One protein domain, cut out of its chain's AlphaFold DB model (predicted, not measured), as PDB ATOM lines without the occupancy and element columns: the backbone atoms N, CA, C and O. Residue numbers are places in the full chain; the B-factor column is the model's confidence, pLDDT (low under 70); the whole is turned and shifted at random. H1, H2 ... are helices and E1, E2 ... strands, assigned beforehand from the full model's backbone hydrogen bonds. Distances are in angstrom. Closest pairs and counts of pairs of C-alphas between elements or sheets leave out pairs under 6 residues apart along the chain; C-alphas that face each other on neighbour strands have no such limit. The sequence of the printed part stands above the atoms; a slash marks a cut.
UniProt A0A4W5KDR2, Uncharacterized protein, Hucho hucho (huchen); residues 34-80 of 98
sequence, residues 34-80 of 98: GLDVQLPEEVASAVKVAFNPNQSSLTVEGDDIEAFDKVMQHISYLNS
ATOM      1  N   GLY A  34       3.453   5.737   2.748       91.81
ATOM      2  CA  GLY A  34       4.528   5.835   1.769       91.81
ATOM      3  C   GLY A  34       5.440   7.024   2.016       91.81
ATOM      4  O   GLY A  34       5.242   7.796   2.956       91.81
ATOM      5  N   LEU A  35       6.450   7.137   1.168       93.12
ATOM      6  CA  LEU A  35       7.302   8.305   1.044       93.12
ATOM      7  C   LEU A  35       6.797   9.152  -0.120       93.12
ATOM      8  O   LEU A  35       6.387   8.614  -1.147       93.12
ATOM      9  N   ASP A  36       6.863  10.463   0.044       91.31
ATOM     10  CA  ASP A  36       6.577  11.444  -0.996       91.31
ATOM     11  C   ASP A  36       7.667  12.509  -1.011       91.31
ATOM     12  O   ASP A  36       8.280  12.799   0.020       91.31
ATOM     13  N   VAL A  37       7.918  13.079  -2.184       90.25
ATOM     14  CA  VAL A  37       8.919  14.130  -2.366       90.25
ATOM     15  C   VAL A  37       8.336  15.212  -3.253       90.25
ATOM     16  O   VAL A  37       8.011  14.968  -4.414       90.25
ATOM     17  N   GLN A  38       8.259  16.425  -2.715       85.88
ATOM     18  CA  GLN A  38       7.833  17.605  -3.457       85.88
ATOM     19  C   GLN A  38       9.053  18.474  -3.736       85.88
ATOM     20  O   GLN A  38       9.583  19.114  -2.833       85.88
ATOM     21  N   LEU A  39       9.522  18.460  -4.984       84.00
ATOM     22  CA  LEU A  39      10.711  19.202  -5.396       84.00
ATOM     23  C   LEU A  39      10.334  20.449  -6.198       84.00
ATOM     24  O   LEU A  39       9.448  20.373  -7.051       84.00
ATOM     25  N   PRO A  40      11.053  21.567  -6.003       82.19
ATOM     26  CA  PRO A  40      11.084  22.648  -6.977       82.19
ATOM     27  C   PRO A  40      11.579  22.136  -8.338       82.19
ATOM     28  O   PRO A  40      12.463  21.277  -8.401       82.19
ATOM     29  N   GLU A  41      11.039  22.689  -9.424       79.25
ATOM     30  CA  GLU A  41      11.299  22.245 -10.804       79.25
ATOM     31  C   GLU A  41      12.801  22.266 -11.161       79.25
ATOM     32  O   GLU A  41      13.319  21.349 -11.798       79.25
ATOM     33  N   GLU A  42      13.528  23.256 -10.641       76.75
ATOM     34  CA  GLU A  42      14.981  23.410 -10.777       76.75
ATOM     35  C   GLU A  42      15.750  22.200 -10.222       76.75
ATOM     36  O   GLU A  42      16.638  21.664 -10.882       76.75
ATOM     37  N   VAL A  43      15.376  21.718  -9.032       80.00
ATOM     38  CA  VAL A  43      16.026  20.575  -8.368       80.00
ATOM     39  C   VAL A  43      15.625  19.262  -9.037       80.00
ATOM     40  O   VAL A  43      16.464  18.384  -9.223       80.00
ATOM     41  N   ALA A  44      14.363  19.144  -9.457       78.50
ATOM     42  CA  ALA A  44      13.853  17.962 -10.150       78.50
ATOM     43  C   ALA A  44      14.577  17.687 -11.481       78.50
ATOM     44  O   ALA A  44      14.633  16.544 -11.923       78.50
ATOM     45  N   SER A  45      15.144  18.721 -12.111       81.12
ATOM     46  CA  SER A  45      15.934  18.583 -13.338       81.12
ATOM     47  C   SER A  45      17.364  18.069 -13.108       81.12
ATOM     48  O   SER A  45      17.946  17.468 -14.010       81.12
ATOM     49  N   ALA A  46      17.918  18.268 -11.905       84.56
ATOM     50  CA  ALA A  46      19.300  17.920 -11.554       84.56
ATOM     51  C   ALA A  46      19.446  16.513 -10.950       84.56
ATOM     52  O   ALA A  46      20.541  15.951 -10.932       84.56
ATOM     53  N   VAL A  47      18.348  15.941 -10.448       88.94
ATOM     54  CA  VAL A  47      18.325  14.620  -9.811       88.94
ATOM     55  C   VAL A  47      17.251  13.727 -10.412       88.94
ATOM     56  O   VAL A  47      16.137  14.145 -10.718       88.94
ATOM     57  N   LYS A  48      17.557  12.442 -10.520       90.56
ATOM     58  CA  LYS A  48      16.602  11.416 -10.902       90.56
ATOM     59  C   LYS A  48      16.027  10.775  -9.651       90.56
ATOM     60  O   LYS A  48      16.740  10.157  -8.864       90.56
ATOM     61  N   VAL A  49      14.715  10.891  -9.504       90.06
ATOM     62  CA  VAL A  49      13.967  10.359  -8.366       90.06
ATOM     63  C   VAL A  49      13.101   9.193  -8.832       90.06
ATOM     64  O   VAL A  49      12.338   9.318  -9.788       90.06
ATOM     65  N   ALA A  50      13.214   8.046  -8.164       91.38
ATOM     66  CA  ALA A  50      12.439   6.851  -8.465       91.38
ATOM     67  C   ALA A  50      11.792   6.282  -7.200       91.38
ATOM     68  O   ALA A  50      12.454   6.078  -6.183       91.38
ATOM     69  N   PHE A  51      10.500   5.970  -7.292       91.06
ATOM     70  CA  PHE A  51       9.761   5.270  -6.246       91.06
ATOM     71  C   PHE A  51       9.588   3.804  -6.620       91.06
ATOM     72  O   PHE A  51       9.383   3.458  -7.786       91.06
ATOM     73  N   ASN A  52       9.612   2.930  -5.619       90.50
ATOM     74  CA  ASN A  52       9.134   1.570  -5.818       90.50
ATOM     75  C   ASN A  52       7.588   1.542  -5.947       90.50
ATOM     76  O   ASN A  52       6.910   2.482  -5.528       90.50
ATOM     77  N   PRO A  53       6.987   0.471  -6.505       85.75
ATOM     78  CA  PRO A  53       5.548   0.439  -6.800       85.75
ATOM     79  C   PRO A  53       4.612   0.622  -5.595       85.75
ATOM     80  O   PRO A  53       3.475   1.050  -5.760       85.75
ATOM     81  N   ASN A  54       5.065   0.290  -4.386       84.44
ATOM     82  CA  ASN A  54       4.304   0.490  -3.149       84.44
ATOM     83  C   ASN A  54       4.654   1.813  -2.436       84.44
ATOM     84  O   ASN A  54       4.214   2.006  -1.306       84.44
ATOM     85  N   GLN A  55       5.458   2.680  -3.066       88.00
ATOM     86  CA  GLN A  55       5.933   3.967  -2.543       88.00
ATOM     87  C   GLN A  55       6.585   3.884  -1.153       88.00
ATOM     88  O   GLN A  55       6.609   4.856  -0.409       88.00
ATOM     89  N   SER A  56       7.129   2.729  -0.768       89.44
ATOM     90  CA  SER A  56       7.805   2.542   0.519       89.44
ATOM     91  C   SER A  56       9.309   2.821   0.466       89.44
ATOM     92  O   SER A  56       9.962   2.830   1.505       89.44
ATOM     93  N   SER A  57       9.875   2.964  -0.732       92.38
ATOM     94  CA  SER A  57      11.296   3.212  -0.963       92.38
ATOM     95  C   SER A  57      11.464   4.269  -2.039       92.38
ATOM     96  O   SER A  57      10.810   4.213  -3.083       92.38
ATOM     97  N   LEU A  58      12.394   5.180  -1.781       93.00
ATOM     98  CA  LEU A  58      12.809   6.244  -2.676       93.00
ATOM     99  C   LEU A  58      14.278   6.035  -3.040       93.00
ATOM    100  O   LEU A  58      15.109   5.850  -2.151       93.00
ATOM    101  N   THR A  59      14.590   6.111  -4.326       93.12
ATOM    102  CA  THR A  59      15.962   6.159  -4.830       93.12
ATOM    103  C   THR A  59      16.189   7.509  -5.490       93.12
ATOM    104  O   THR A  59      15.391   7.926  -6.330       93.12
ATOM    105  N   VAL A  60      17.277   8.175  -5.112       92.12
ATOM    106  CA  VAL A  60      17.714   9.446  -5.697       92.12
ATOM    107  C   VAL A  60      19.092   9.219  -6.315       92.12
ATOM    108  O   VAL A  60      19.984   8.693  -5.652       92.12
ATOM    109  N   GLU A  61      19.244   9.565  -7.589       91.94
ATOM    110  CA  GLU A  61      20.495   9.492  -8.355       91.94
ATOM    111  C   GLU A  61      20.820  10.890  -8.901       91.94
ATOM    112  O   GLU A  61      19.931  11.572  -9.407       91.94
ATOM    113  N   GLY A  62      22.075  11.324  -8.828       89.12
ATOM    114  CA  GLY A  62      22.512  12.631  -9.325       89.12
ATOM    115  C   GLY A  62      23.999  12.863  -9.067       89.12
ATOM    116  O   GLY A  62      24.637  12.058  -8.386       89.12
ATOM    117  N   ASP A  63      24.524  13.968  -9.589       86.81
ATOM    118  CA  ASP A  63      25.962  14.275  -9.541       86.81
ATOM    119  C   ASP A  63      26.303  15.454  -8.608       86.81
ATOM    120  O   ASP A  63      27.472  15.692  -8.312       86.81
ATOM    121  N   ASP A  64      25.292  16.182  -8.122       86.50
ATOM    122  CA  ASP A  64      25.454  17.363  -7.270       86.50
ATOM    123  C   ASP A  64      24.955  17.115  -5.839       86.50
ATOM    124  O   ASP A  64      23.788  16.789  -5.604       86.50
ATOM    125  N   ILE A  65      25.847  17.317  -4.867       88.19
ATOM    126  CA  ILE A  65      25.546  17.148  -3.446       88.19
ATOM    127  C   ILE A  65      24.549  18.194  -2.933       88.19
ATOM    128  O   ILE A  65      23.743  17.875  -2.060       88.19
ATOM    129  N   GLU A  66      24.552  19.413  -3.485       88.56
ATOM    130  CA  GLU A  66      23.615  20.465  -3.073       88.56
ATOM    131  C   GLU A  66      22.188  20.119  -3.501       88.56
ATOM    132  O   GLU A  66      21.242  20.261  -2.719       88.56
ATOM    133  N   ALA A  67      22.020  19.607  -4.722       87.31
ATOM    134  CA  ALA A  67      20.744  19.079  -5.183       87.31
ATOM    135  C   ALA A  67      20.264  17.904  -4.312       87.31
ATOM    136  O   ALA A  67      19.094  17.875  -3.926       87.31
ATOM    137  N   PHE A  68      21.150  16.973  -3.935       89.00
ATOM    138  CA  PHE A  68      20.805  15.878  -3.018       89.00
ATOM    139  C   PHE A  68      20.330  16.372  -1.650       89.00
ATOM    140  O   PHE A  68      19.327  15.867  -1.142       89.00
ATOM    141  N   ASP A  69      21.015  17.352  -1.059       89.31
ATOM    142  CA  ASP A  69      20.632  17.902   0.244       89.31
ATOM    143  C   ASP A  69      19.244  18.555   0.177       89.31
ATOM    144  O   ASP A  69      18.372  18.278   1.005       89.31
ATOM    145  N   LYS A  70      18.971  19.314  -0.895       90.19
ATOM    146  CA  LYS A  70      17.634  19.868  -1.154       90.19
ATOM    147  C   LYS A  70      16.575  18.777  -1.264       90.19
ATOM    148  O   LYS A  70      15.503  18.924  -0.684       90.19
ATOM    149  N   VAL A  71      16.853  17.677  -1.966       90.94
ATOM    150  CA  VAL A  71      15.900  16.562  -2.080       90.94
ATOM    151  C   VAL A  71      15.624  15.938  -0.721       90.94
ATOM    152  O   VAL A  71      14.463  15.770  -0.359       90.94
ATOM    153  N   MET A  72      16.674  15.638   0.047       89.62
ATOM    154  CA  MET A  72      16.560  15.009   1.365       89.62
ATOM    155  C   MET A  72      15.702  15.832   2.332       89.62
ATOM    156  O   MET A  72      14.913  15.255   3.079       89.62
ATOM    157  N   GLN A  73      15.795  17.164   2.278       90.88
ATOM    158  CA  GLN A  73      14.973  18.072   3.089       90.88
ATOM    159  C   GLN A  73      13.473  18.025   2.748       90.88
ATOM    160  O   GLN A  73      12.648  18.385   3.585       90.88
ATOM    161  N   HIS A  74      13.110  17.570   1.545       91.69
ATOM    162  CA  HIS A  74      11.727  17.530   1.056       91.69
ATOM    163  C   HIS A  74      11.113  16.123   1.067       91.69
ATOM    164  O   HIS A  74       9.967  15.949   0.647       91.69
ATOM    165  N   ILE A  75      11.842  15.110   1.549       91.69
ATOM    166  CA  ILE A  75      11.283  13.769   1.734       91.69
ATOM    167  C   ILE A  75      10.314  13.800   2.913       91.69
ATOM    168  O   ILE A  75      10.677  14.127   4.042       91.69
ATOM    169  N   SER A  76       9.078  13.390   2.658       92.62
ATOM    170  CA  SER A  76       8.014  13.333   3.647       92.62
ATOM    171  C   SER A  76       7.453  11.921   3.769       92.62
ATOM    172  O   SER A  76       7.385  11.158   2.805       92.62
ATOM    173  N   TYR A  77       7.055  11.558   4.986       92.19
ATOM    174  CA  TYR A  77       6.262  10.360   5.225       92.19
ATOM    175  C   TYR A  77       4.781  10.724   5.152       92.19
ATOM    176  O   TYR A  77       4.325  11.640   5.839       92.19
ATOM    177  N   LEU A  78       4.025   9.967   4.362       91.19
ATOM    178  CA  LEU A  78       2.584  10.113   4.232       91.19
ATOM    179  C   LEU A  78       1.864   8.913   4.838       91.19
ATOM    180  O   LEU A  78       2.223   7.760   4.600       91.19
ATOM    181  N   ASN A  79       0.785   9.193   5.570       90.19
ATOM    182  CA  ASN A  79      -0.176   8.195   6.021       90.19
ATOM    183  C   ASN A  79      -1.593   8.706   5.757       90.19
ATOM    184  O   ASN A  79      -2.045   9.665   6.374       90.19
ATOM    185  N   SER A  80      -2.290   8.058   4.828       86.38
ATOM    186  CA  SER A  80      -3.656   8.414   4.421       86.38
ATOM    187  C   SER A  80      -4.732   7.600   5.145       86.38
ATOM    188  O   SER A  80      -5.914   7.685   4.806       86.38
TER     189      SER A  80
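Overview. This is residues 34 to 80 of the 98 residues of an uncharacterized protein of Hucho hucho (huchen) (UniProt A0A4W5KDR2). A two-stranded hairpin, E2 and E3, makes one long side of this elongated domain; along the other side lie a second two-stranded ribbon, E1 with E4, and, at one end, the helices H1 and H2, which meet at a steep angle. The printed part has 47 residues, with two named helices and four named strands in the order E1, H1, E2, E3, H2, E4. Both two-stranded sheets are antiparallel, and the class is mixed, helices and strands. The whole is compact, with a radius of gyration of the C-alphas of 10.5 A, and spans 31 by 16 by 15 A.

Along the chain. E1, residues 34 to 37, begins with C-alpha 34 at (4.528, 5.835, 1.769). H1 is residues 41 to 46. E2, residues 47 to 51, is 13.2 A long, and E3, residues 58 to 62, is 13.4 A. H2, residues 65 to 73, is 12.5 A long. E4, residues 75 to 79, is 13.4 A long and ends with C-alpha 79 at (-0.176, 8.195, 6.021).

Arrangement. E1 and E4 are antiparallel, at 143 degrees, with N 36 and O 76 within hydrogen-bond range at 2.9 A. H1 and H2 touch, at a steep tilt of 50 degrees, opposite ways; their closest C-alphas, those of Val 43 and Ala 67, are 5.9 A apart. Every O i to N i+4 pair is within hydrogen-bond range in H2, and 1 of 2 in H1. E2 and E3 form an antiparallel hairpin at 162 degrees, with N 48 and O 61 at 2.8 A. E1 and E2 are near each other, with 5 pairs of C-alphas within 10 A. E4 is apart from H1, E2 and E3.

Size, cuts and confidence. The C-alphas of Asp 63 and Ser 80, the two farthest apart, are 33.3 A from each other. The printed part has no cut, no link is long, and no printed residue has a pLDDT under 70.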